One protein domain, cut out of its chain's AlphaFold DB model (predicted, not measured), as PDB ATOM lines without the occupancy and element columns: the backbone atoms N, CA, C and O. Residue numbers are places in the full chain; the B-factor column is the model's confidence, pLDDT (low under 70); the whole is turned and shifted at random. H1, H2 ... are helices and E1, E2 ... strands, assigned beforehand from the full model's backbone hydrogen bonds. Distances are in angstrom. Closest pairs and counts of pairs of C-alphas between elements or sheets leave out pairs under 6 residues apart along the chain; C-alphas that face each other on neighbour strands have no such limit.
ATOM      1  N   ALA A   7       0.644  15.312 -45.667       82.44
ATOM      2  CA  ALA A   7       1.666  15.375 -46.706       82.44
ATOM      3  C   ALA A   7       2.953  16.019 -46.168       82.44
ATOM      4  O   ALA A   7       4.025  15.432 -46.285       82.44
ATOM      5  N   GLU A   8       2.840  17.162 -45.482       86.19
ATOM      6  CA  GLU A   8       3.983  17.861 -44.875       86.19
ATOM      7  C   GLU A   8       4.712  17.001 -43.846       86.19
ATOM      8  O   GLU A   8       5.938  16.950 -43.832       86.19
ATOM      9  N   ALA A   9       3.972  16.281 -43.006       89.50
ATOM     10  CA  ALA A   9       4.570  15.413 -42.004       89.50
ATOM     11  C   ALA A   9       5.288  14.201 -42.615       89.50
ATOM     12  O   ALA A   9       6.352  13.822 -42.123       89.50
ATOM     13  N   LYS A  10       4.740  13.600 -43.682       87.69
ATOM     14  CA  LYS A  10       5.398  12.495 -44.399       87.69
ATOM     15  C   LYS A  10       6.699  12.951 -45.031       87.69
ATOM     16  O   LYS A  10       7.738  12.344 -44.790       87.69
ATOM     17  N   GLU A  11       6.642  14.031 -45.791       84.62
ATOM     18  CA  GLU A  11       7.805  14.574 -46.478       84.62
ATOM     19  C   GLU A  11       8.894  15.021 -45.495       84.62
ATOM     20  O   GLU A  11      10.061  14.676 -45.682       84.62
ATOM     21  N   LEU A  12       8.526  15.681 -44.388       87.19
ATOM     22  CA  LEU A  12       9.470  16.004 -43.317       87.19
ATOM     23  C   LEU A  12      10.093  14.735 -42.717       87.19
ATOM     24  O   LEU A  12      11.302  14.691 -42.511       87.19
ATOM     25  N   ALA A  13       9.302  13.691 -42.454       89.25
ATOM     26  CA  ALA A  13       9.815  12.436 -41.911       89.25
ATOM     27  C   ALA A  13      10.802  11.755 -42.868       89.25
ATOM     28  O   ALA A  13      11.823  11.233 -42.419       89.25
ATOM     29  N   HIS A  14      10.522  11.780 -44.173       85.44
ATOM     30  CA  HIS A  14      11.442  11.296 -45.195       85.44
ATOM     31  C   HIS A  14      12.715  12.145 -45.245       85.44
ATOM     32  O   HIS A  14      13.806  11.591 -45.151       85.44
ATOM     33  N   TYR A  15      12.594  13.472 -45.316       84.12
ATOM     34  CA  TYR A  15      13.741  14.378 -45.316       84.12
ATOM     35  C   TYR A  15      14.642  14.133 -44.101       84.12
ATOM     36  O   TYR A  15      15.837  13.889 -44.252       84.12
ATOM     37  N   VAL A  16      14.055  14.116 -42.900       86.25
ATOM     38  CA  VAL A  16      14.780  13.857 -41.655       86.25
ATOM     39  C   VAL A  16      15.460  12.494 -41.734       86.25
ATOM     40  O   VAL A  16      16.672  12.441 -41.577       86.25
ATOM     41  N   LYS A  17      14.738  11.419 -42.086       85.88
ATOM     42  CA  LYS A  17      15.300  10.063 -42.235       85.88
ATOM     43  C   LYS A  17      16.565  10.017 -43.098       85.88
ATOM     44  O   LYS A  17      17.482   9.276 -42.761       85.88
ATOM     45  N   HIS A  18      16.597  10.763 -44.199       81.19
ATOM     46  CA  HIS A  18      17.743  10.783 -45.107       81.19
ATOM     47  C   HIS A  18      18.861  11.726 -44.648       81.19
ATOM     48  O   HIS A  18      20.028  11.399 -44.825       81.19
ATOM     49  N   SER A  19      18.527  12.841 -43.990       81.06
ATOM     50  CA  SER A  19      19.508  13.828 -43.516       81.06
ATOM     51  C   SER A  19      20.495  13.302 -42.472       81.06
ATOM     52  O   SER A  19      21.533  13.903 -42.245       81.06
ATOM     53  N   HIS A  20      20.179  12.210 -41.778       74.06
ATOM     54  CA  HIS A  20      20.887  11.847 -40.551       74.06
ATOM     55  C   HIS A  20      21.447  10.433 -40.542       74.06
ATOM     56  O   HIS A  20      21.747   9.934 -39.458       74.06
ATOM     57  N   ALA A  21      21.582   9.788 -41.705       63.41
ATOM     58  CA  ALA A  21      21.914   8.364 -41.796       63.41
ATOM     59  C   ALA A  21      23.132   7.948 -40.936       63.41
ATOM     60  O   ALA A  21      23.183   6.814 -40.464       63.41
ATOM     61  N   HIS A  22      24.055   8.879 -40.672       66.50
ATOM     62  CA  HIS A  22      25.259   8.686 -39.854       66.50
ATOM     63  C   HIS A  22      25.126   9.098 -38.371       66.50
ATOM     64  O   HIS A  22      25.996   8.773 -37.572       66.50
ATOM     65  N   ILE A  23      24.063   9.813 -37.990       70.81
ATOM     66  CA  ILE A  23      23.848  10.388 -36.647       70.81
ATOM     67  C   ILE A  23      22.834   9.559 -35.858       70.81
ATOM     68  O   ILE A  23      23.076   9.185 -34.712       70.81
ATOM     69  N   PHE A  24      21.687   9.257 -36.468       68.56
ATOM     70  CA  PHE A  24      20.650   8.437 -35.853       68.56
ATOM     71  C   PHE A  24      20.548   7.125 -36.636       68.56
ATOM     72  O   PHE A  24      19.736   7.033 -37.556       68.56
ATOM     73  N   ASN A  25      21.367   6.123 -36.268       64.31
ATOM     74  CA  ASN A  25      21.307   4.727 -36.752       64.31
ATOM     75  C   ASN A  25      19.934   4.375 -37.335       64.31
ATOM     76  O   ASN A  25      18.975   4.437 -36.573       64.31
ATOM     77  N   THR A  26      19.845   4.028 -38.625       72.31
ATOM     78  CA  THR A  26      18.624   3.690 -39.402       72.31
ATOM     79  C   THR A  26      17.285   3.721 -38.638       72.31
ATOM     80  O   THR A  26      16.577   2.719 -38.513       72.31
ATOM     81  N   VAL A  27      16.891   4.903 -38.137       82.75
ATOM     82  CA  VAL A  27      15.652   5.053 -37.369       82.75
ATOM     83  C   VAL A  27      14.484   4.822 -38.332       82.75
ATOM     84  O   VAL A  27      14.393   5.518 -39.352       82.75
ATOM     85  N   PRO A  28      13.566   3.875 -38.047       88.81
ATOM     86  CA  PRO A  28      12.458   3.585 -38.945       88.81
ATOM     87  C   PRO A  28      11.588   4.817 -39.191       88.81
ATOM     88  O   PRO A  28      11.303   5.578 -38.266       88.81
ATOM     89  N   LEU A  29      11.083   4.965 -40.420       89.12
ATOM     90  CA  LEU A  29      10.236   6.097 -40.819       89.12
ATOM     91  C   LEU A  29       9.049   6.309 -39.860       89.12
ATOM     92  O   LEU A  29       8.742   7.439 -39.495       89.12
ATOM     93  N   GLY A  30       8.425   5.226 -39.382       91.69
ATOM     94  CA  GLY A  30       7.310   5.291 -38.428       91.69
ATOM     95  C   GLY A  30       7.653   5.963 -37.091       91.69
ATOM     96  O   GLY A  30       6.791   6.617 -36.495       91.69
ATOM     97  N   LYS A  31       8.910   5.870 -36.629       91.56
ATOM     98  CA  LYS A  31       9.362   6.584 -35.424       91.56
ATOM     99  C   LYS A  31       9.455   8.088 -35.681       91.56
ATOM    100  O   LYS A  31       9.004   8.854 -34.836       91.56
ATOM    101  N   TRP A  32       9.942   8.499 -36.854       91.75
ATOM    102  CA  TRP A  32       9.963   9.912 -37.255       91.75
ATOM    103  C   TRP A  32       8.566  10.490 -37.415       91.75
ATOM    104  O   TRP A  32       8.294  11.555 -36.871       91.75
ATOM    105  N   LEU A  33       7.659   9.760 -38.066       94.31
ATOM    106  CA  LEU A  33       6.255  10.158 -38.166       94.31
ATOM    107  C   LEU A  33       5.648  10.377 -36.778       94.31
ATOM    108  O   LEU A  33       5.059  11.420 -36.522       94.31
ATOM    109  N   THR A  34       5.865   9.446 -35.846       93.56
ATOM    110  CA  THR A  34       5.369   9.574 -34.466       93.56
ATOM    111  C   THR A  34       5.989  10.767 -33.733       93.56
ATOM    112  O   THR A  34       5.279  11.498 -33.044       93.56
ATOM    113  N   ALA A  35       7.297  10.986 -33.880       92.44
ATOM    114  CA  ALA A  35       8.002  12.116 -33.282       92.44
ATOM    115  C   ALA A  35       7.480  13.465 -33.806       92.44
ATOM    116  O   ALA A  35       7.165  14.358 -33.018       92.44
ATOM    117  N   ILE A  36       7.311  13.587 -35.125       94.00
ATOM    118  CA  ILE A  36       6.760  14.778 -35.784       94.00
ATOM    119  C   ILE A  36       5.306  15.005 -35.363       94.00
ATOM    120  O   ILE A  36       4.931  16.135 -35.048       94.00
ATOM    121  N   SER A  37       4.491  13.948 -35.274       93.25
ATOM    122  CA  SER A  37       3.115  14.050 -34.775       93.25
ATOM    123  C   SER A  37       3.054  14.596 -33.356       93.25
ATOM    124  O   SER A  37       2.259  15.498 -33.087       93.25
ATOM    125  N   ARG A  38       3.932  14.119 -32.467       91.81
ATOM    126  CA  ARG A  38       4.048  14.631 -31.095       91.81
ATOM    127  C   ARG A  38       4.493  16.085 -31.055       91.81
ATOM    128  O   ARG A  38       3.884  16.876 -30.341       91.81
ATOM    129  N   ALA A  39       5.468  16.469 -31.877       91.88
ATOM    130  CA  ALA A  39       5.890  17.864 -32.005       91.88
ATOM    131  C   ALA A  39       4.749  18.779 -32.509       91.88
ATOM    132  O   ALA A  39       4.639  19.941 -32.109       91.88
ATOM    133  N   CYS A  40       3.842  18.243 -33.329       91.00
ATOM    134  CA  CYS A  40       2.626  18.927 -33.776       91.00
ATOM    135  C   CYS A  40       1.497  18.956 -32.726       91.00
ATOM    136  O   CYS A  40       0.470  19.585 -32.971       91.00
ATOM    137  N   GLY A  41       1.669  18.320 -31.562       89.94
ATOM    138  CA  GLY A  41       0.667  18.263 -30.491       89.94
ATOM    139  C   GLY A  41      -0.316  17.091 -30.589       89.94
ATOM    140  O   GLY A  41      -1.291  17.052 -29.841       89.94
ATOM    141  N   PHE A  42      -0.084  16.125 -31.481       91.94
ATOM    142  CA  PHE A  42      -0.863  14.887 -31.543       91.94
ATOM    143  C   PHE A  42      -0.228  13.785 -30.691       91.94
ATOM    144  O   PHE A  42       0.977  13.757 -30.469       91.94
ATOM    145  N   ARG A  43      -1.034  12.816 -30.251       90.94
ATOM    146  CA  ARG A  43      -0.539  11.672 -29.469       90.94
ATOM    147  C   ARG A  43       0.444  10.795 -30.260       90.94
ATOM    148  O   ARG A  43       1.480  10.378 -29.734       90.94
ATOM    149  N   ASP A  44       0.091  10.493 -31.508       92.81
ATOM    150  CA  ASP A  44       0.815   9.599 -32.411       92.81
ATOM    151  C   ASP A  44       0.429   9.860 -33.881       92.81
ATOM    152  O   ASP A  44      -0.452  10.678 -34.177       92.81
ATOM    153  N   TRP A  45       1.098   9.149 -34.795       93.56
ATOM    154  CA  TRP A  45       0.865   9.246 -36.236       93.56
ATOM    155  C   TRP A  45      -0.548   8.843 -36.659       93.56
ATOM    156  O   TRP A  45      -1.111   9.484 -37.540       93.56
ATOM    157  N   ASN A  46      -1.147   7.829 -36.032       93.31
ATOM    158  CA  ASN A  46      -2.479   7.353 -36.409       93.31
ATOM    159  C   ASN A  46      -3.554   8.399 -36.094       93.31
ATOM    160  O   ASN A  46      -4.524   8.540 -36.831       93.31
ATOM    161  N   VAL A  47      -3.383   9.159 -35.010       92.00
ATOM    162  CA  VAL A  47      -4.274  10.285 -34.700       92.00
ATOM    163  C   VAL A  47      -4.054  11.432 -35.684       92.00
ATOM    164  O   VAL A  47      -5.022  12.006 -36.187       92.00
ATOM    165  N   MET A  48      -2.795  11.770 -35.970       93.00
ATOM    166  CA  MET A  48      -2.463  12.857 -36.890       93.00
ATOM    167  C   MET A  48      -2.926  12.566 -38.320       93.00
ATOM    168  O   MET A  48      -3.484  13.449 -38.958       93.00
ATOM    169  N   SER A  49      -2.753  11.343 -38.821       90.56
ATOM    170  CA  SER A  49      -3.108  10.967 -40.195       90.56
ATOM    171  C   SER A  49      -4.600  11.122 -40.503       90.56
ATOM    172  O   SER A  49      -4.969  11.258 -41.666       90.56
ATOM    173  N   VAL A  50      -5.441  11.142 -39.465       89.69
ATOM    174  CA  VAL A  50      -6.891  11.341 -39.564       89.69
ATOM    175  C   VAL A  50      -7.296  12.789 -39.274       89.69
ATOM    176  O   VAL A  50      -8.223  13.300 -39.898       89.69
ATOM    177  N   LYS A  51      -6.641  13.451 -38.310       89.88
ATOM    178  CA  LYS A  51      -7.075  14.758 -37.776       89.88
ATOM    179  C   LYS A  51      -6.261  15.955 -38.261       89.88
ATOM    180  O   LYS A  51      -6.637  17.088 -37.966       89.88
ATOM    181  N   ALA A  52      -5.132  15.731 -38.926       86.31
ATOM    182  CA  ALA A  52      -4.305  16.815 -39.429       86.31
ATOM    183  C   ALA A  52      -5.089  17.669 -40.434       86.31
ATOM    184  O   ALA A  52      -5.893  17.139 -41.208       86.31
ATOM    185  N   PRO A  53      -4.850  18.989 -40.450       81.38
ATOM    186  CA  PRO A  53      -5.440  19.845 -41.460       81.38
ATOM    187  C   PRO A  53      -4.990  19.389 -42.850       81.38
ATOM    188  O   PRO A  53      -3.842  18.985 -43.050       81.38
ATOM    189  N   LYS A  54      -5.884  19.490 -43.832       77.06
ATOM    190  CA  LYS A  54      -5.487  19.381 -45.237       77.06
ATOM    191  C   LYS A  54      -4.595  20.571 -45.615       77.06
ATOM    192  O   LYS A  54      -4.505  21.562 -44.875       77.06
ATOM    193  N   LEU A  55      -3.907  20.469 -46.749       75.56
ATOM    194  CA  LEU A  55      -3.315  21.660 -47.349       75.56
ATOM    195  C   LEU A  55      -4.436  22.675 -47.656       75.56
ATOM    196  O   LEU A  55      -5.589  22.278 -47.860       75.56
ATOM    197  N   PRO A  56      -4.153  23.986 -47.562       71.44
ATOM    198  CA  PRO A  56      -5.156  25.001 -47.852       71.44
ATOM    199  C   PRO A  56      -5.603  24.885 -49.312       71.44
ATOM    200  O   PRO A  56      -4.768  24.740 -50.201       71.44
ATOM    201  N   ALA A  57      -6.912  24.963 -49.551       68.81
ATOM    202  CA  ALA A  57      -7.449  25.004 -50.906       68.81
ATOM    203  C   ALA A  57      -6.995  26.288 -51.619       68.81
ATOM    204  O   ALA A  57      -6.880  27.342 -50.988       68.81
ATOM    205  N   SER A  58      -6.773  26.205 -52.930       69.12
ATOM    206  CA  SER A  58      -6.456  27.356 -53.778       69.12
ATOM    207  C   SER A  58      -7.492  27.479 -54.895       69.12
ATOM    208  O   SER A  58      -7.958  26.473 -55.429       69.12
ATOM    209  N   SER A  59      -7.879  28.708 -55.238       68.56
ATOM    210  CA  SER A  59      -8.786  29.002 -56.360       68.56
ATOM    211  C   SER A  59      -8.068  29.046 -57.713       68.56
ATOM    212  O   SER A  59      -8.718  29.028 -58.753       68.56
ATOM    213  N   SER A  60      -6.737  29.087 -57.705       69.88
ATOM    214  CA  SER A  60      -5.872  28.983 -58.880       69.88
ATOM    215  C   SER A  60      -4.640  28.150 -58.551       69.88
ATOM    216  O   SER A  60      -4.278  28.001 -57.381       69.88
ATOM    217  N   ASP A  61      -3.965  27.628 -59.567       71.50
ATOM    218  CA  ASP A  61      -2.676  26.972 -59.368       71.50
ATOM    219  C   ASP A  61      -1.666  27.983 -58.824       71.50
ATOM    220  O   ASP A  61      -1.331  28.952 -59.499       71.50
ATOM    221  N   ASN A  62      -1.194  27.767 -57.598       71.69
ATOM    222  CA  ASN A  62      -0.281  28.682 -56.927       71.69
ATOM    223  C   ASN A  62       0.824  27.925 -56.203       71.69
ATOM    224  O   ASN A  62       0.618  26.875 -55.589       71.69
ATOM    225  N   TRP A  63       2.012  28.518 -56.219       73.69
ATOM    226  CA  TRP A  63       3.116  28.064 -55.392       73.69
ATOM    227  C   TRP A  63       2.955  28.603 -53.972       73.69
ATOM    228  O   TRP A  63       2.978  29.812 -53.747       73.69
ATOM    229  N   GLY A  64       2.824  27.694 -53.011       73.00
ATOM    230  CA  GLY A  64       2.921  27.999 -51.591       73.00
ATOM    231  C   GLY A  64       4.364  27.877 -51.118       73.00
ATOM    232  O   GLY A  64       5.052  26.919 -51.468       73.00
ATOM    233  N   ASN A  65       4.807  28.832 -50.304       77.12
ATOM    234  CA  ASN A  65       6.113  28.835 -49.654       77.12
ATOM    235  C   ASN A  65       5.898  28.988 -48.142       77.12
ATOM    236  O   ASN A  65       5.200  29.904 -47.712       77.12
ATOM    237  N   SER A  66       6.509  28.125 -47.333       80.94
ATOM    238  CA  SER A  66       6.424  28.190 -45.867       80.94
ATOM    239  C   SER A  66       7.796  28.071 -45.211       80.94
ATOM    240  O   SER A  66       8.740  27.628 -45.854       80.94
ATOM    241  N   GLY A  67       7.914  28.497 -43.953       85.69
ATOM    242  CA  GLY A  67       9.129  28.358 -43.149       85.69
ATOM    243  C   GLY A  67       8.919  27.327 -42.045       85.69
ATOM    244  O   GLY A  67       7.897  27.347 -41.359       85.69
ATOM    245  N   LEU A  68       9.862  26.409 -41.863       88.56
ATOM    246  CA  LEU A  68       9.747  25.307 -40.916       88.56
ATOM    247  C   LEU A  68      11.039  25.123 -40.122       88.56
ATOM    248  O   LEU A  68      12.129  25.012 -40.674       88.56
ATOM    249  N   GLY A  69      10.890  25.064 -38.802       90.94
ATOM    250  CA  GLY A  69      11.953  24.728 -37.868       90.94
ATOM    251  C   GLY A  69      11.588  23.451 -37.127       90.94
ATOM    252  O   GLY A  69      10.545  23.399 -36.471       90.94
ATOM    253  N   PHE A  70      12.434  22.432 -37.223       92.50
ATOM    254  CA  PHE A  70      12.296  21.185 -36.472       92.50
ATOM    255  C   PHE A  70      13.530  20.969 -35.600       92.50
ATOM    256  O   PHE A  70      14.651  21.215 -36.038       92.50
ATOM    257  N   ALA A  71      13.315  20.531 -34.363       93.56
ATOM    258  CA  ALA A  71      14.362  20.312 -33.381       93.56
ATOM    259  C   ALA A  71      14.186  18.969 -32.675       93.56
ATOM    260  O   ALA A  71      13.094  18.646 -32.199       93.56
ATOM    261  N   VAL A  72      15.285  18.234 -32.542       93.56
ATOM    262  CA  VAL A  72      15.413  17.080 -31.646       93.56
ATOM    263  C   VAL A  72      16.335  17.494 -30.507       93.56
ATOM    264  O   VAL A  72      17.504  17.789 -30.743       93.56
ATOM    265  N   VAL A  73      15.816  17.535 -29.283       92.62
ATOM    266  CA  VAL A  73      16.556  17.948 -28.085       92.62
ATOM    267  C   VAL A  73      16.919  16.707 -27.278       92.62
ATOM    268  O   VAL A  73      16.045  15.971 -26.812       92.62
ATOM    269  N   CYS A  74      18.216  16.480 -27.108       91.31
ATOM    270  CA  CYS A  74      18.786  15.382 -26.343       91.31
ATOM    271  C   CYS A  74      19.501  15.942 -25.112       91.31
ATOM    272  O   CYS A  74      20.411  16.759 -25.248       91.31
ATOM    273  N   ALA A  75      19.116  15.478 -23.925       87.44
ATOM    274  CA  ALA A  75      19.728  15.879 -22.664       87.44
ATOM    275  C   ALA A  75      19.944  14.666 -21.741       87.44
ATOM    276  O   ALA A  75      19.180  13.696 -21.824       87.44
ATOM    277  N   PRO A  76      20.943  14.695 -20.843       83.44
ATOM    278  CA  PRO A  76      21.309  13.546 -20.030       83.44
ATOM    279  C   PRO A  76      20.208  13.238 -19.016       83.44
ATOM    280  O   PRO A  76      19.618  14.140 -18.420       83.44
ATOM    281  N   GLY A  77      19.911  11.950 -18.831       82.25
ATOM    282  CA  GLY A  77      18.889  11.493 -17.883       82.25
ATOM    283  C   GLY A  77      17.448  11.833 -18.278       82.25
ATOM    284  O   GLY A  77      16.554  11.710 -17.442       82.25
ATOM    285  N   ARG A  78      17.200  12.262 -19.525       83.00
ATOM    286  CA  ARG A  78      15.863  12.644 -20.001       83.00
ATOM    287  C   ARG A  78      15.489  11.970 -21.307       83.00
ATOM    288  O   ARG A  78      16.340  11.590 -22.108       83.00
ATOM    289  N   ALA A  79      14.183  11.847 -21.521       86.12
ATOM    290  CA  ALA A  79      13.659  11.425 -22.805       86.12
ATOM    291  C   ALA A  79      13.930  12.511 -23.855       86.12
ATOM    292  O   ALA A  79      13.714  13.695 -23.604       86.12
ATOM    293  N   THR A  80      14.367  12.097 -25.043       89.00
ATOM    294  CA  THR A  80      14.498  12.986 -26.199       89.00
ATOM    295  C   THR A  80      13.170  13.681 -26.485       89.00
ATOM    296  O   THR A  80      12.141  13.013 -26.643       89.00
ATOM    297  N   SER A  81      13.198  15.009 -26.594       89.75
ATOM    298  CA  SER A  81      12.021  15.807 -26.931       89.75
ATOM    299  C   SER A  81      12.103  16.344 -28.360       89.75
ATOM    300  O   SER A  81      13.178  16.526 -28.930       89.75
ATOM    301  N   TYR A  82      10.933  16.551 -28.964       92.19
ATOM    302  CA  TYR A  82      10.789  16.935 -30.365       92.19
ATOM    303  C   TYR A  82       9.967  18.212 -30.433       92.19
ATOM    304  O   TYR A  82       8.839  18.248 -29.940       92.19
ATOM    305  N   GLN A  83      10.523  19.256 -31.037       93.31
ATOM    306  CA  GLN A  83       9.875  20.558 -31.136       93.31
ATOM    307  C   GLN A  83       9.771  20.980 -32.593       93.31
ATOM    308  O   GLN A  83      10.671  20.738 -33.394       93.31
ATOM    309  N   LEU A  84       8.647  21.601 -32.936       93.06
ATOM    310  CA  LEU A  84       8.374  22.036 -34.295       93.06
ATOM    311  C   LEU A  84       7.677  23.392 -34.298       93.06
ATOM    312  O   LEU A  84       6.773  23.651 -33.495       93.06
ATOM    313  N   PHE A  85       8.074  24.242 -35.236       92.38
ATOM    314  CA  PHE A  85       7.353  25.450 -35.594       92.38
ATOM    315  C   PHE A  85       7.211  25.532 -37.113       92.38
ATOM    316  O   PHE A  85       8.181  25.329 -37.838       92.38
ATOM    317  N   HIS A  86       5.999  25.824 -37.583       88.69
ATOM    318  CA  HIS A  86       5.680  25.958 -39.001       88.69
ATOM    319  C   HIS A  86       4.940  27.268 -39.238       88.69
ATOM    320  O   HIS A  86       3.902  27.520 -38.623       88.69
ATOM    321  N   ASP A  87       5.492  28.090 -40.122       87.12
ATOM    322  CA  ASP A  87       4.915  29.347 -40.569       87.12
ATOM    323  C   ASP A  87       4.505  29.243 -42.040       87.12
ATOM    324  O   ASP A  87       5.337  29.291 -42.946       87.12
ATOM    325  N   ARG A  88       3.199  29.100 -42.280       80.44
ATOM    326  CA  ARG A  88       2.619  29.034 -43.630       80.44
ATOM    327  C   ARG A  88       2.485  30.399 -44.306       80.44
ATOM    328  O   ARG A  88       2.100  30.440 -45.468       80.44
ATOM    329  N   SER A  89       2.742  31.499 -43.593       74.94
ATOM    330  CA  SER A  89       2.522  32.843 -44.135       74.94
ATOM    331  C   SER A  89       3.643  33.304 -45.066       74.94
ATOM    332  O   SER A  89       3.377  34.041 -46.011       74.94
ATOM    333  N   ASN A  90       4.891  32.888 -44.814       68.38
ATOM    334  CA  ASN A  90       6.042  33.291 -45.618       68.38
ATOM    335  C   ASN A  90       7.274  32.398 -45.354       68.38
ATOM    336  O   ASN A  90       7.783  32.375 -44.233       68.38
ATOM    337  N   ALA A  91       7.815  31.734 -46.386       63.41
ATOM    338  CA  ALA A  91       9.077  30.979 -46.275       63.41
ATOM    339  C   ALA A  91      10.302  31.825 -45.932       63.41
ATOM    340  O   ALA A  91      11.265  31.315 -45.370       63.41
ATOM    341  N   TRP A  92      10.279  33.115 -46.253       66.94
ATOM    342  CA  TRP A  92      11.409  34.006 -46.018       66.94
ATOM    343  C   TRP A  92      11.487  34.489 -44.566       66.94
ATOM    344  O   TRP A  92      12.487  35.077 -44.160       66.94
ATOM    345  N   ASN A  93      10.473  34.213 -43.737       77.75
ATOM    346  CA  ASN A  93      10.440  34.665 -42.346       77.75
ATOM    347  C   ASN A  93      11.052  33.647 -41.364       77.75
ATOM    348  O   ASN A  93      10.485  33.317 -40.319       77.75
ATOM    349  N   MET A  94      12.255  33.163 -41.671       84.19
ATOM    350  CA  MET A  94      12.979  32.239 -40.788       84.19
ATOM    351  C   MET A  94      13.381  32.863 -39.453       84.19
ATOM    352  O   MET A  94      13.568  32.151 -38.469       84.19
ATOM    353  N   VAL A  95      13.432  34.194 -39.385       87.88
ATOM    354  CA  VAL A  95      13.603  34.948 -38.139       87.88
ATOM    355  C   VAL A  95      12.484  34.621 -37.150       87.88
ATOM    356  O   VAL A  95      12.748  34.316 -35.986       87.88
ATOM    357  N   GLN A  96      11.227  34.661 -37.598       89.12
ATOM    358  CA  GLN A  96      10.081  34.328 -36.757       89.12
ATOM    359  C   GLN A  96      10.061  32.846 -36.387       89.12
ATOM    360  O   GLN A  96       9.816  32.517 -35.224       89.12
ATOM    361  N   VAL A  97      10.364  31.967 -37.347       90.38
ATOM    362  CA  VAL A  97      10.450  30.519 -37.114       90.38
ATOM    363  C   VAL A  97      11.478  30.205 -36.026       90.38
ATOM    364  O   VAL A  97      11.150  29.514 -35.061       90.38
ATOM    365  N   ALA A  98      12.684  30.771 -36.121       92.00
ATOM    366  CA  ALA A  98      13.748  30.604 -35.136       92.00
ATOM    367  C   ALA A  98      13.333  31.090 -33.743       92.00
ATOM    368  O   ALA A  98      13.441  30.341 -32.772       92.00
ATOM    369  N   LYS A  99      12.785  32.307 -33.646       93.44
ATOM    370  CA  LYS A  99      12.298  32.881 -32.382       93.44
ATOM    371  C   LYS A  99      11.248  32.001 -31.718       93.44
ATOM    372  O   LYS A  99      11.323  31.712 -30.526       93.44
ATOM    373  N   LYS A 100      10.249  31.569 -32.486       93.62
ATOM    374  CA  LYS A 100       9.135  30.783 -31.954       93.62
ATOM    375  C   LYS A 100       9.555  29.367 -31.579       93.62
ATOM    376  O   LYS A 100       9.078  28.854 -30.569       93.62
ATOM    377  N   LEU A 101      10.467  28.757 -32.335       93.75
ATOM    378  CA  LEU A 101      11.042  27.463 -31.978       93.75
ATOM    379  C   LEU A 101      11.866  27.554 -30.684       93.75
ATOM    380  O   LEU A 101      11.690  26.716 -29.803       93.75
ATOM    381  N   ALA A 102      12.694  28.594 -30.532       94.50
ATOM    382  CA  ALA A 102      13.456  28.848 -29.307       94.50
ATOM    383  C   ALA A 102      12.534  29.019 -28.092       94.50
ATOM    384  O   ALA A 102      12.708  28.337 -27.084       94.50
ATOM    385  N   GLN A 103      11.494  29.852 -28.217       92.69
ATOM    386  CA  GLN A 103      10.479  30.040 -27.175       92.69
ATOM    387  C   GLN A 103       9.807  28.722 -26.787       92.69
ATOM    388  O   GLN A 103       9.613  28.471 -25.604       92.69
ATOM    389  N   ARG A 104       9.483  27.870 -27.766       91.31
ATOM    390  CA  ARG A 104       8.827  26.578 -27.530       91.31
ATOM    391  C   ARG A 104       9.730  25.582 -26.799       91.31
ATOM    392  O   ARG A 104       9.258  24.863 -25.921       91.31
ATOM    393  N   ILE A 105      11.018  25.554 -27.137       91.88
ATOM    394  CA  ILE A 105      12.019  24.747 -26.427       91.88
ATOM    395  C   ILE A 105      12.211  25.279 -24.997       91.88
ATOM    396  O   ILE A 105      12.202  24.493 -24.051       91.88
ATOM    397  N   ALA A 106      12.314  26.598 -24.817       89.06
ATOM    398  CA  ALA A 106      12.461  27.226 -23.502       89.06
ATOM    399  C   ALA A 106      11.223  27.018 -22.606       89.06
ATOM    400  O   ALA A 106      11.352  26.726 -21.418       89.06
ATOM    401  N   SER A 107      10.017  27.124 -23.173       84.38
ATOM    402  CA  SER A 107       8.749  26.961 -22.447       84.38
ATOM    403  C   SER A 107       8.461  25.523 -22.035       84.38
ATOM    404  O   SER A 107       7.589  25.301 -21.201       84.38
ATOM    405  N   GLY A 108       9.179  24.545 -22.599       71.75
ATOM    406  CA  GLY A 108       9.084  23.146 -22.190       71.75
ATOM    407  C   GLY A 108       9.415  22.930 -20.710       71.75
ATOM    408  O   GLY A 108       9.146  21.855 -20.193       71.75
ATOM    409  N   GLY A 109       9.989  23.931 -20.020       60.94
ATOM    410  CA  GLY A 109      10.200  23.945 -18.564       60.94
ATOM    411  C   GLY A 109      11.265  22.962 -18.077       60.94
ATOM    412  O   GLY A 109      11.662  22.980 -16.916       60.94
ATOM    413  N   GLU A 110      11.756  22.122 -18.978       62.84
ATOM    414  CA  GLU A 110      12.665  21.035 -18.683       62.84
ATOM    415  C   GLU A 110      14.106  21.534 -18.479       62.84
ATOM    416  O   GLU A 110      14.824  20.986 -17.643       62.84
ATOM    417  N   HIS A 111      14.521  22.611 -19.146       68.12
ATOM    418  CA  HIS A 111      15.912  23.066 -19.149       68.12
ATOM    419  C   HIS A 111      16.035  24.570 -18.915       68.12
ATOM    420  O   HIS A 111      15.320  25.373 -19.513       68.12
ATOM    421  N   ARG A 112      17.004  24.967 -18.082       76.81
ATOM    422  CA  ARG A 112      17.418  26.367 -17.962       76.81
ATOM    423  C   ARG A 112      18.520  26.643 -18.978       76.81
ATOM    424  O   ARG A 112      19.692  26.439 -18.696       76.81
ATOM    425  N   PHE A 113      18.125  27.097 -20.163       86.38
ATOM    426  CA  PHE A 113      19.062  27.516 -21.212       86.38
ATOM    427  C   PHE A 113      19.569  28.948 -21.034       86.38
ATOM    428  O   PHE A 113      20.585  29.323 -21.613       86.38
ATOM    429  N   SER A 114      18.859  29.758 -20.245       88.56
ATOM    430  CA  SER A 114      19.208  31.159 -20.025       88.56
ATOM    431  C   SER A 114      20.622  31.286 -19.457       88.56
ATOM    432  O   SER A 114      20.963  30.666 -18.453       88.56
ATOM    433  N   GLY A 115      21.453  32.075 -20.129       88.00
ATOM    434  CA  GLY A 115      22.850  32.292 -19.788       88.00
ATOM    435  C   GLY A 115      23.791  31.134 -20.131       88.00
ATOM    436  O   GLY A 115      24.987  31.267 -19.873       88.00
ATOM    437  N   ALA A 116      23.323  30.030 -20.716       90.38
ATOM    438  CA  ALA A 116      24.188  28.902 -21.052       90.38
ATOM    439  C   ALA A 116      25.157  29.243 -22.197       90.38
ATOM    440  O   ALA A 116      24.816  29.980 -23.127       90.38
ATOM    441  N   THR A 117      26.372  28.696 -22.129       91.25
ATOM    442  CA  THR A 117      27.305  28.667 -23.261       91.25
ATOM    443  C   THR A 117      26.729  27.779 -24.355       91.25
ATOM    444  O   THR A 117      26.093  26.761 -24.075       91.25
ATOM    445  N   SER A 118      26.915  28.166 -25.612       92.94
ATOM    446  CA  SER A 118      26.472  27.363 -26.745       92.94
ATOM    447  C   SER A 118      27.419  27.508 -27.925       92.94
ATOM    448  O   SER A 118      28.132  28.501 -28.065       92.94
ATOM    449  N   LYS A 119      27.431  26.483 -28.772       91.69
ATOM    450  CA  LYS A 119      28.099  26.478 -30.074       91.69
ATOM    451  C   LYS A 119      27.299  25.611 -31.033       91.69
ATOM    452  O   LYS A 119      26.529  24.749 -30.602       91.69
ATOM    453  N   PHE A 120      27.504  25.815 -32.325       91.94
ATOM    454  CA  PHE A 120      26.915  24.965 -33.346       91.94
ATOM    455  C   PHE A 120      27.910  24.649 -34.456       91.94
ATOM    456  O   PHE A 120      28.859  25.410 -34.664       91.94
ATOM    457  N   SER A 121      27.659  23.556 -35.163       88.81
ATOM    458  CA  SER A 121      28.395  23.122 -36.348       88.81
ATOM    459  C   SER A 121      27.438  22.635 -37.433       88.81
ATOM    460  O   SER A 121      26.382  22.051 -37.158       88.81
ATOM    461  N   LEU A 122      27.807  22.898 -38.681       87.06
ATOM    462  CA  LEU A 122      27.156  22.353 -39.866       87.06
ATOM    463  C   LEU A 122      27.889  21.078 -40.277       87.06
ATOM    464  O   LEU A 122      29.018  21.147 -40.739       87.06
ATOM    465  N   LEU A 123      27.292  19.904 -40.092       82.75
ATOM    466  CA  LEU A 123      27.981  18.648 -40.404       82.75
ATOM    467  C   LEU A 123      28.067  18.415 -41.915       82.75
ATOM    468  O   LEU A 123      27.053  18.544 -42.597       82.75
ATOM    469  N   ASP A 124      29.231  18.027 -42.429       78.62
ATOM    470  CA  ASP A 124      29.381  17.689 -43.848       78.62
ATOM    471  C   ASP A 124      28.592  16.406 -44.190       78.62
ATOM    472  O   ASP A 124      28.562  15.462 -43.390       78.62
ATOM    473  N   PRO A 125      27.881  16.359 -45.334       75.69
ATOM    474  CA  PRO A 125      27.251  15.133 -45.808       75.69
ATOM    475  C   PRO A 125      28.307  14.087 -46.167       75.69
ATOM    476  O   PRO A 125      29.433  14.417 -46.524       75.69
ATOM    477  N   ALA A 126      27.928  12.810 -46.102       70.31
ATOM    478  CA  ALA A 126      28.830  11.726 -46.486       70.31
ATOM    479  C   ALA A 126      29.093  11.660 -47.995       70.31
ATOM    480  O   ALA A 126      30.146  11.185 -48.408       70.31
ATOM    481  N   GLU A 127      28.143  12.126 -48.807       66.06
ATOM    482  CA  GLU A 127      28.334  12.312 -50.241       66.06
ATOM    483  C   GLU A 127      28.571  13.803 -50.524       66.06
ATOM    484  O   GLU A 127      27.830  14.635 -49.984       66.06
ATOM    485  N   PRO A 128      29.569  14.156 -51.356       59.75
ATOM    486  CA  PRO A 128      29.788  15.533 -51.774       59.75
ATOM    487  C   PRO A 128      28.518  16.112 -52.395       59.75
ATOM    488  O   PRO A 128      27.838  15.465 -53.192       59.75
ATOM    489  N   LEU A 137      19.051  30.869 -54.332       39.34
ATOM    490  CA  LEU A 137      17.876  30.093 -54.765       39.34
ATOM    491  C   LEU A 137      17.702  28.808 -53.940       39.34
ATOM    492  O   LEU A 137      18.652  28.036 -53.837       39.34
ATOM    493  N   PRO A 138      16.500  28.527 -53.386       44.72
ATOM    494  CA  PRO A 138      16.220  27.249 -52.739       44.72
ATOM    495  C   PRO A 138      16.475  26.099 -53.720       44.72
ATOM    496  O   PRO A 138      15.725  25.916 -54.681       44.72
ATOM    497  N   ILE A 139      17.527  25.313 -53.491       51.84
ATOM    498  CA  ILE A 139      17.835  24.157 -54.337       51.84
ATOM    499  C   ILE A 139      16.779  23.081 -54.081       51.84
ATOM    500  O   ILE A 139      16.515  22.711 -52.931       51.84
ATOM    501  N   ARG A 140      16.167  22.551 -55.151       47.56
ATOM    502  CA  ARG A 140      15.265  21.394 -55.062       47.56
ATOM    503  C   ARG A 140      16.061  20.175 -54.617       47.56
ATOM    504  O   ARG A 140      16.567  19.418 -55.440       47.56
ATOM    505  N   ARG A 141      16.152  19.963 -53.309       54.59
ATOM    506  CA  ARG A 141      16.814  18.784 -52.761       54.59
ATOM    507  C   ARG A 141      15.805  17.644 -52.674       54.59
ATOM    508  O   ARG A 141      14.866  17.693 -51.885       54.59
ATOM    509  N   LYS A 142      15.957  16.628 -53.531       55.59
ATOM    510  CA  LYS A 142      15.249  15.348 -53.357       55.59
ATOM    511  C   LYS A 142      15.726  14.710 -52.044       55.59
ATOM    512  O   LYS A 142      16.779  15.071 -51.532       55.59
ATOM    513  N   HIS A 143      14.999  13.723 -51.516       59.66
ATOM    514  CA  HIS A 143      15.429  12.991 -50.315       59.66
ATOM    515  C   HIS A 143      16.872  12.453 -50.402       59.66
ATOM    516  O   HIS A 143      17.532  12.336 -49.379       59.66
ATOM    517  N   SER A 144      17.370  12.172 -51.611       57.22
ATOM    518  CA  SER A 144      18.745  11.735 -51.877       57.22
ATOM    519  C   SER A 144      19.820  12.802 -51.640       57.22
ATOM    520  O   SER A 144      20.980  12.445 -51.531       57.22
ATOM    521  N   THR A 145      19.467  14.088 -51.549       62.84
ATOM    522  CA  THR A 145      20.415  15.195 -51.315       62.84
ATOM    523  C   THR A 145      20.116  15.955 -50.018       62.84
ATOM    524  O   THR A 145      20.478  17.127 -49.865       62.84
ATOM    525  N   ALA A 146      19.421  15.302 -49.078       73.44
ATOM    526  CA  ALA A 146      19.116  15.859 -47.766       73.44
ATOM    527  C   ALA A 146      20.405  16.191 -46.997       73.44
ATOM    528  O   ALA A 146      21.327  15.384 -46.922       73.44
ATOM    529  N   LEU A 147      20.453  17.387 -46.418       78.69
ATOM    530  CA  LEU A 147      21.616  17.883 -45.693       78.69
ATOM    531  C   LEU A 147      21.587  17.432 -44.239       78.69
ATOM    532  O   LEU A 147      20.507  17.471 -43.643       78.69
ATOM    533  N   PRO A 148      22.744  17.115 -43.634       84.19
ATOM    534  CA  PRO A 148      22.829  16.888 -42.202       84.19
ATOM    535  C   PRO A 148      22.244  18.034 -41.374       84.19
ATOM    536  O   PRO A 148      22.420  19.201 -41.752       84.19
ATOM    537  N   PRO A 149      21.571  17.728 -40.246       87.81
ATOM    538  CA  PRO A 149      21.090  18.751 -39.328       87.81
ATOM    539  C   PRO A 149      22.231  19.616 -38.804       87.81
ATOM    540  O   PRO A 149      23.370  19.167 -38.664       87.81
ATOM    541  N   VAL A 150      21.886  20.835 -38.401       89.94
ATOM    542  CA  VAL A 150      22.785  21.657 -37.596       89.94
ATOM    543  C   VAL A 150      22.914  21.008 -36.223       89.94
ATOM    544  O   VAL A 150      21.907  20.779 -35.544       89.94
ATOM    545  N   GLN A 151      24.143  20.719 -35.811       92.44
ATOM    546  CA  GLN A 151      24.428  20.238 -34.469       92.44
ATOM    547  C   GLN A 151      24.627  21.438 -33.556       92.44
ATOM    548  O   GLN A 151      25.525  22.246 -33.764       92.44
ATOM    549  N   VAL A 152      23.814  21.548 -32.518       93.56
ATOM    550  CA  VAL A 152      23.957  22.558 -31.473       93.56
ATOM    551  C   VAL A 152      24.332  21.863 -30.180       93.56
ATOM    552  O   VAL A 152      23.715  20.871 -29.808       93.56
ATOM    553  N   THR A 153      25.303  22.416 -29.464       92.88
ATOM    554  CA  THR A 153      25.644  21.993 -28.101       92.88
ATOM    555  C   THR A 153      25.473  23.171 -27.153       92.88
ATOM    556  O   THR A 153      25.819  24.304 -27.494       92.88
ATOM    557  N   ILE A 154      24.885  22.917 -25.987       90.56
ATOM    558  CA  ILE A 154      24.585  23.914 -24.955       90.56
ATOM    559  C   ILE A 154      25.093  23.397 -23.609       90.56
ATOM    560  O   ILE A 154      25.099  22.184 -23.391       90.56
ATOM    561  N   ALA A 155      25.490  24.319 -22.726       84.12
ATOM    562  CA  ALA A 155      26.028  24.030 -21.396       84.12
ATOM    563  C   ALA A 155      27.214  23.061 -21.495       84.12
ATOM    564  O   ALA A 155      27.170  21.938 -21.011       84.12
ATOM    565  N   ASP A 156      28.232  23.481 -22.250       79.75
ATOM    566  CA  ASP A 156      29.490  22.747 -22.447       79.75
ATOM    567  C   ASP A 156      29.330  21.298 -22.954       79.75
ATOM    568  O   ASP A 156      30.211  20.458 -22.784       79.75
ATOM    569  N   GLY A 157      28.228  21.021 -23.660       75.69
ATOM    570  CA  GLY A 157      27.967  19.728 -24.298       75.69
ATOM    571  C   GLY A 157      26.960  18.847 -23.567       75.69
ATOM    572  O   GLY A 157      26.643  17.775 -24.074       75.69
ATOM    573  N   GLU A 158      26.409  19.292 -22.434       85.56
ATOM    574  CA  GLU A 158      25.366  18.546 -21.729       85.56
ATOM    575  C   GLU A 158      24.123  18.353 -22.600       85.56
ATOM    576  O   GLU A 158      23.595  17.248 -22.695       85.56
ATOM    577  N   VAL A 159      23.664  19.409 -23.276       90.88
ATOM    578  CA  VAL A 159      22.491  19.335 -24.154       90.88
ATOM    579  C   VAL A 159      22.925  19.416 -25.606       90.88
ATOM    580  O   VAL A 159      23.614  20.352 -26.007       90.88
ATOM    581  N   THR A 160      22.459  18.463 -26.414       93.31
ATOM    582  CA  THR A 160      22.602  18.496 -27.871       93.31
ATOM    583  C   THR A 160      21.245  18.747 -28.516       93.31
ATOM    584  O   THR A 160      20.279  18.042 -28.227       93.31
ATOM    585  N   ILE A 161      21.164  19.733 -29.408       94.00
ATOM    586  CA  ILE A 161      19.984  19.985 -30.234       94.00
ATOM    587  C   ILE A 161      20.356  19.755 -31.695       94.00
ATOM    588  O   ILE A 161      21.279  20.376 -32.211       94.00
ATOM    589  N   TRP A 162      19.612  18.885 -32.366       93.50
ATOM    590  CA  TRP A 162      19.701  18.697 -33.810       93.50
ATOM    591  C   TRP A 162      18.619  19.535 -34.472       93.50
ATOM    592  O   TRP A 162      17.441  19.365 -34.150       93.50
ATOM    593  N   LEU A 163      19.013  20.461 -35.345       92.19
ATOM    594  CA  LEU A 163      18.115  21.450 -35.937       92.19
ATOM    595  C   LEU A 163      18.028  21.313 -37.453       92.19
ATOM    596  O   LEU A 163      19.039  21.194 -38.143       92.19
ATOM    597  N   TRP A 164      16.806  21.442 -37.961       89.06
ATOM    598  CA  TRP A 164      16.511  21.554 -39.384       89.06
ATOM    599  C   TRP A 164      15.773  22.862 -39.655       89.06
ATOM    600  O   TRP A 164      14.696  23.102 -39.100       89.06
ATOM    601  N   TRP A 165      16.349  23.676 -40.538       87.56
ATOM    602  CA  TRP A 165      15.765  24.909 -41.060       87.56
ATOM    603  C   TRP A 165      15.337  24.676 -42.509       87.56
ATOM    604  O   TRP A 165      16.171  24.610 -43.412       87.56
ATOM    605  N   LEU A 166      14.039  24.499 -42.728       83.31
ATOM    606  CA  LEU A 166      13.480  24.074 -44.008       83.31
ATOM    607  C   LEU A 166      12.513  25.130 -44.540       83.31
ATOM    608  O   LEU A 166      11.784  25.748 -43.766       83.31
ATOM    609  N   SER A 167      12.452  25.266 -45.862       79.56
ATOM    610  CA  SER A 167      11.460  26.085 -46.557       79.56
ATOM    611  C   SER A 167      10.609  25.209 -47.468       79.56
ATOM    612  O   SER A 167      10.901  25.080 -48.659       79.56
ATOM    613  N   PRO A 168       9.571  24.538 -46.933       76.88
ATOM    614  CA  PRO A 168       8.696  23.722 -47.757       76.88
ATOM    615  C   PRO A 168       8.042  24.579 -48.843       76.88
ATOM    616  O   PRO A 168       7.492  25.646 -48.546       76.88
ATOM    617  N   ARG A 169       8.074  24.086 -50.083       75.44
ATOM    618  CA  ARG A 169       7.426  24.715 -51.233       75.44
ATOM    619  C   ARG A 169       6.588  23.689 -51.977       75.44
ATOM    620  O   ARG A 169       7.073  22.656 -52.432       75.44
ATOM    621  N   TYR A 170       5.314  23.995 -52.127       72.44
ATOM    622  CA  TYR A 170       4.338  23.098 -52.728       72.44
ATOM    623  C   TYR A 170       3.552  23.798 -53.816       72.44
ATOM    624  O   TYR A 170       3.367  25.014 -53.785       72.44
ATOM    625  N   LEU A 171       3.084  23.002 -54.769       72.56
ATOM    626  CA  LEU A 171       2.128  23.437 -55.767       72.56
ATOM    627  C   LEU A 171       0.727  23.108 -55.248       72.56
ATOM    628  O   LEU A 171       0.361  21.936 -55.148       72.56
ATOM    629  N   LEU A 172      -0.038  24.144 -54.905       72.38
ATOM    630  CA  LEU A 172      -1.473  24.017 -54.674       72.38
ATOM    631  C   LEU A 172      -2.167  24.079 -56.026       72.38
ATOM    632  O   LEU A 172      -2.015  25.074 -56.736       72.38
ATOM    633  N   ARG A 173      -2.917  23.035 -56.375       68.50
ATOM    634  CA  ARG A 173      -3.760  23.031 -57.572       68.50
ATOM    635  C   ARG A 173      -5.124  23.649 -57.273       68.50
ATOM    636  O   ARG A 173      -5.607  23.565 -56.141       68.50
ATOM    637  N   ALA A 174      -5.744  24.250 -58.282       65.94
ATOM    638  CA  ALA A 174      -7.129  24.697 -58.197       65.94
ATOM    639  C   ALA A 174      -8.076  23.511 -57.919       65.94
ATOM    640  O   ALA A 174      -7.862  22.404 -58.422       65.94
ATOM    641  N   GLY A 175      -9.122  23.754 -57.121       56.00
ATOM    642  CA  GLY A 175      -9.981  22.743 -56.479       56.00
ATOM    643  C   GLY A 175     -10.755  21.742 -57.354       56.00
ATOM    644  O   GLY A 175     -11.474  20.926 -56.786       56.00
ATOM    645  N   ASP A 176     -10.588  21.749 -58.681       56.75
ATOM    646  CA  ASP A 176     -11.346  20.908 -59.624       56.75
ATOM    647  C   ASP A 176     -10.498  19.874 -60.388       56.75
ATOM    648  O   ASP A 176     -11.032  19.070 -61.151       56.75
ATOM    649  N   SER A 177      -9.175  19.842 -60.194       50.56
ATOM    650  CA  SER A 177      -8.323  18.864 -60.886       50.56
ATOM    651  C   SER A 177      -8.118  17.607 -60.036       50.56
ATOM    652  O   SER A 177      -7.578  17.662 -58.935       50.56
ATOM    653  N   GLY A 178      -8.527  16.443 -60.551       52.16
ATOM    654  CA  GLY A 178      -8.292  15.124 -59.942       52.16
ATOM    655  C   GLY A 178      -6.820  14.680 -59.905       52.16
ATOM    656  O   GLY A 178      -6.552  13.483 -59.805       52.16
ATOM    657  N   GLU A 179      -5.869  15.612 -60.009       52.00
ATOM    658  CA  GLU A 179      -4.442  15.344 -59.864       52.00
ATOM    659  C   GLU A 179      -3.999  15.484 -58.397       52.00
ATOM    660  O   GLU A 179      -4.481  16.359 -57.675       52.00
ATOM    661  N   PRO A 180      -3.061  14.645 -57.925       53.50
ATOM    662  CA  PRO A 180      -2.549  14.743 -56.567       53.50
ATOM    663  C   PRO A 180      -1.760  16.046 -56.348       53.50
ATOM    664  O   PRO A 180      -0.908  16.427 -57.153       53.50
ATOM    665  N   GLU A 181      -2.000  16.702 -55.209       59.00
ATOM    666  CA  GLU A 181      -1.177  17.816 -54.720       59.00
ATOM    667  C   GLU A 181       0.308  17.410 -54.708       59.00
ATOM    668  O   GLU A 181       0.670  16.358 -54.174       59.00
ATOM    669  N   THR A 182       1.187  18.242 -55.279       62.81
ATOM    670  CA  THR A 182       2.634  17.975 -55.284       62.81
ATOM    671  C   THR A 182       3.332  18.846 -54.245       62.81
ATOM    672  O   THR A 182       3.364  20.074 -54.352       62.81
ATOM    673  N   LEU A 183       3.935  18.203 -53.247       65.25
ATOM    674  CA  LEU A 183       4.684  18.847 -52.172       65.25
ATOM    675  C   LEU A 183       6.174  18.540 -52.319       65.25
ATOM    676  O   LEU A 183       6.565  17.383 -52.434       65.25
ATOM    677  N   GLY A 184       7.001  19.584 -52.323       62.56
ATOM    678  CA  GLY A 184       8.453  19.467 -52.271       62.56
ATOM    679  C   GLY A 184       9.002  20.134 -51.016       62.56
ATOM    680  O   GLY A 184       8.609  21.242 -50.652       62.56
ATOM    681  N   PHE A 185       9.946  19.485 -50.348       61.47
ATOM    682  CA  PHE A 185      10.707  20.128 -49.284       61.47
ATOM    683  C   PHE A 185      12.010  20.658 -49.853       61.47
ATOM    684  O   PHE A 185      12.799  19.914 -50.427       61.47
ATOM    685  N   TYR A 186      12.224  21.956 -49.679       60.00
ATOM    686  CA  TYR A 186      13.480  22.598 -50.010       60.00
ATOM    687  C   TYR A 186      14.164  22.871 -48.679       60.00
ATOM    688  O   TYR A 186      13.595  23.506 -47.786       60.00
ATOM    689  N   SER A 187      15.372  22.342 -48.512       53.81
ATOM    690  CA  SER A 187      16.247  22.873 -47.476       53.81
ATOM    691  C   SER A 187      16.590  24.291 -47.876       53.81
ATOM    692  O   SER A 187      16.887  24.534 -49.047       53.81
ATOM    693  N   LEU A 188      16.556  25.217 -46.927       50.16
ATOM    694  CA  LEU A 188      17.163  26.510 -47.185       50.16
ATOM    695  C   LEU A 188      18.628  26.311 -47.554       50.16
ATOM    696  O   LEU A 188      19.283  25.396 -47.038       50.16
ATOM    697  N   ASN A 189      19.111  27.208 -48.413       54.59
ATOM    698  CA  ASN A 189      20.525  27.530 -48.470       54.59
ATOM    699  C   ASN A 189      20.981  27.749 -47.036       54.59
ATOM    700  O   ASN A 189      20.345  28.467 -46.256       54.59
ATOM    701  N   GLU A 190      21.989  26.976 -46.686       54.22
ATOM    702  CA  GLU A 190      22.428  26.758 -45.326       54.22
ATOM    703  C   GLU A 190      22.604  28.111 -44.641       54.22
ATOM    704  O   GLU A 190      23.264  28.989 -45.183       54.22
ATOM    705  N   GLN A 191      21.964  28.300 -43.481       60.84
ATOM    706  CA  GLN A 191      22.077  29.542 -42.711       60.84
ATOM    707  C   GLN A 191      21.676  30.806 -43.499       60.84
ATOM    708  O   GLN A 191      22.491  31.707 -43.671       60.84
ATOM    709  N   SER A 192      20.407  30.927 -43.919       63.34
ATOM    710  CA  SER A 192      19.915  32.188 -44.498       63.34
ATOM    711  C   SER A 192      20.325  33.379 -43.630       63.34
ATOM    712  O   SER A 192      20.050  33.418 -42.425       63.34
ATOM    713  N   MET A 193      21.011  34.342 -44.240       69.31
ATOM    714  CA  MET A 193      21.426  35.540 -43.533       69.31
ATOM    715  C   MET A 193      20.177  36.320 -43.140       69.31
ATOM    716  O   MET A 193      19.295  36.595 -43.954       69.31
ATOM    717  N   THR A 194      20.074  36.659 -41.862       72.62
ATOM    718  CA  THR A 194      19.066  37.615 -41.419       72.62
ATOM    719  C   THR A 194      19.452  39.012 -41.906       72.62
ATOM    720  O   THR A 194      20.602  39.275 -42.258       72.62
ATOM    721  N   THR A 195      18.522  39.961 -41.826       71.00
ATOM    722  CA  THR A 195      18.778  41.377 -42.150       71.00
ATOM    723  C   THR A 195      19.876  42.032 -41.301       71.00
ATOM    724  O   THR A 195      20.289  43.149 -41.592       71.00
ATOM    725  N   LYS A 196      20.347  41.361 -40.243       72.50
ATOM    726  CA  LYS A 196      21.427  41.821 -39.362       72.50
ATOM    727  C   LYS A 196      22.778  41.169 -39.663       72.50
ATOM    728  O   LYS A 196      23.679  41.268 -38.836       72.50
ATOM    729  N   ASN A 197      22.916  40.486 -40.800       74.12
ATOM    730  CA  ASN A 197      24.123  39.746 -41.170       74.12
ATOM    731  C   ASN A 197      24.557  38.718 -40.102       74.12
ATOM    732  O   ASN A 197      25.739  38.431 -39.943       74.12
ATOM    733  N   GLU A 198      23.590  38.138 -39.388       77.19
ATOM    734  CA  GLU A 198      23.767  36.930 -38.572       77.19
ATOM    735  C   GLU A 198      22.967  35.780 -39.186       77.19
ATOM    736  O   GLU A 198      21.920  36.015 -39.798       77.19
ATOM    737  N   CYS A 199      23.414  34.544 -38.991       82.19
ATOM    738  CA  CYS A 199      22.678  33.375 -39.449       82.19
ATOM    739  C   CYS A 199      21.470  33.025 -38.557       82.19
ATOM    740  O   CYS A 199      21.415  33.365 -37.370       82.19
ATOM    741  N   VAL A 200      20.500  32.289 -39.120       87.38
ATOM    742  CA  VAL A 200      19.282  31.840 -38.412       87.38
ATOM    743  C   VAL A 200      19.604  31.070 -37.126       87.38
ATOM    744  O   VAL A 200      18.923  31.253 -36.117       87.38
ATOM    745  N   THR A 201      20.644  30.230 -37.126       90.62
ATOM    746  CA  THR A 201      21.005  29.437 -35.937       90.62
ATOM    747  C   THR A 201      21.582  30.303 -34.820       90.62
ATOM    748  O   THR A 201      21.227  30.100 -33.658       90.62
ATOM    749  N   SER A 202      22.406  31.302 -35.150       90.31
ATOM    750  CA  SER A 202      22.904  32.282 -34.175       90.31
ATOM    751  C   SER A 202      21.758  33.071 -33.540       90.31
ATOM    752  O   SER A 202      21.713  33.211 -32.316       90.31
ATOM    753  N   LEU A 203      20.777  33.501 -34.343       91.38
ATOM    754  CA  LEU A 203      19.553  34.119 -33.832       91.38
ATOM    755  C   LEU A 203      18.787  33.165 -32.904       91.38
ATOM    756  O   LEU A 203      18.434  33.558 -31.794       91.38
ATOM    757  N   PHE A 204      18.533  31.926 -33.335       93.88
ATOM    758  CA  PHE A 204      17.845  30.913 -32.528       93.88
ATOM    759  C   PHE A 204      18.522  30.719 -31.167       93.88
ATOM    760  O   PHE A 204      17.851  30.739 -30.137       93.88
ATOM    761  N   LEU A 205      19.848  30.572 -31.155       94.25
ATOM    762  CA  LEU A 205      20.618  30.383 -29.931       94.25
ATOM    763  C   LEU A 205      20.561  31.609 -29.026       94.25
ATOM    764  O   LEU A 205      20.364  31.443 -27.827       94.25
ATOM    765  N   ARG A 206      20.633  32.823 -29.579       93.38
ATOM    766  CA  ARG A 206      20.458  34.051 -28.795       93.38
ATOM    767  C   ARG A 206      19.074  34.136 -28.160       93.38
ATOM    768  O   ARG A 206      18.965  34.555 -27.017       93.38
ATOM    769  N   GLU A 207      18.024  33.744 -28.870       94.38
ATOM    770  CA  GLU A 207      16.657  33.736 -28.330       94.38
ATOM    771  C   GLU A 207      16.469  32.636 -27.274       94.38
ATOM    772  O   GLU A 207      15.722  32.818 -26.315       94.38
ATOM    773  N   LEU A 208      17.165  31.506 -27.421       94.50
ATOM    774  CA  LEU A 208      17.094  30.383 -26.489       94.50
ATOM    775  C   LEU A 208      17.897  30.629 -25.201       94.50
ATOM    776  O   LEU A 208      17.430  30.303 -24.111       94.50
ATOM    777  N   THR A 209      19.109  31.178 -25.317       93.56
ATOM    778  CA  THR A 209      20.048  31.335 -24.196       93.56
ATOM    779  C   THR A 209      20.155  32.771 -23.692       93.56
ATOM    780  O   THR A 209      20.658  33.001 -22.597       93.56
ATOM    781  N   GLY A 210      19.712  33.765 -24.459       92.19
ATOM    782  CA  GLY A 210      19.945  35.182 -24.166       92.19
ATOM    783  C   GLY A 210      21.386  35.644 -24.417       92.19
ATOM    784  O   GLY A 210      21.704  36.793 -24.117       92.19
TER     785      GLY A 210
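This is residues 7 to 128 and 137 to 210 of the 301 residues of an uncharacterized protein of Pseudomonas viridiflava (UniProt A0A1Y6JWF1). Picture a twisted sheet of seven strands built round one long strand, E6, with H1 and H2 packed over one face and H4 and H5 side by side over the other. H3 packs on H2, off the sheet. The printed part has 196 residues, with named elements in the order H1 H2 H3 E1 E2 E3 H4 E4 E5 E6 E7 H5; the class is mixed, helices and strands. The sheet is branched, and each neighbour pair in it is antiparallel. The whole is compact, with a radius of gyration of the C-alphas of 16.8 A and spans of 55 by 39 by 35 A.

Start at H1, residues 7 to 19, which touches H2, residues 29 to 39, at a steep tilt of 62 degrees, opposite ways; their closest C-alphas, of Ala 13 and Trp 32, are 5.3 A apart. H2 touches H3, residues 45 to 51, at a steep tilt of 56 degrees, the same way; the closest C-alphas, of Thr 34 and Trp 45, are 4.9 A apart. Next, E1, residues 62 to 65, runs on into E2, residues 67 to 74, across a break of 1 residue, at 35 degrees. Both are antiparallel neighbours of E6, residues 159 to 172, on one side of it, at 171 degrees for E1 and 155 degrees for E2: look for N 64 and O 170, 2.8 A apart, and N 70 and O 164, 3.0 A. E2 forms a hairpin with E3, residues 81 to 87, at 171 degrees, with N 71 and O 83 2.8 A apart. H2 stands up from the sheet over E3, at a height of 10.0 A over the sheet; the closest C-alphas, of Ala 39 and Gln 83, are 4.9 A apart. H4, residues 94 to 107, is on the opposite face from H1 and H2, 8.1 A over the sheet; it lies over E2 and E3, slantwise at 33 degrees to E3 on the local plane, with the C-alphas of Phe 85 and Leu 101 closest at 5.5 A. E4, residues 118 to 122, is the antiparallel neighbour of E5, residues 150 to 154, at 164 degrees, with N 121 and O 151 2.9 A apart. E5, E6 and E7, residues 182 to 187, form a meander, each strand the antiparallel neighbour of the one before; N 152 and O 161 are 2.8 A apart, and N 169 and O 184 2.9 A. E5 and E7 lie on the other side of E6 from E1 and E2. H1 is on the sheet, its closest C-alphas to E7 being Glu 11 and Phe 185, 6.9 A. H5, residues 200 to 209, touches H4 at a shallow tilt of 26 degrees, the same way, with the C-alphas of Ala 102 and Leu 208 closest at 4.9 A. In H1, H2, H4 and H5 every O i to N i+4 pair is within hydrogen-bond range; in H3, 2 of 3 are.

Find C-alpha 7 at (1.666, 15.375, -46.706); H1 runs 18.2 A from there. H2 spans 15.3 A, H4 19.5 A, E2 23.3 A and E3 20.5 A. E6 starts at C-alpha 159, (22.491, 19.335, -24.154), and reaches C-alpha 172, (-1.473, 24.017, -54.674), 39.1 A away. H5 ends at C-alpha 209, (20.048, 31.335, -24.196).

The two C-alphas farthest apart, of Asp 156 and Asp 176, are 55.3 A apart. Residues 129 to 136 are not printed, and C-alphas 128 and 137 are 19.0 A apart across the cut. Of the links printed whole, E7 to H5 is long. The mean pLDDT of the printed part is 80.1; 46 residues are under 70, among them residues 137 to 145 and 173 to 193.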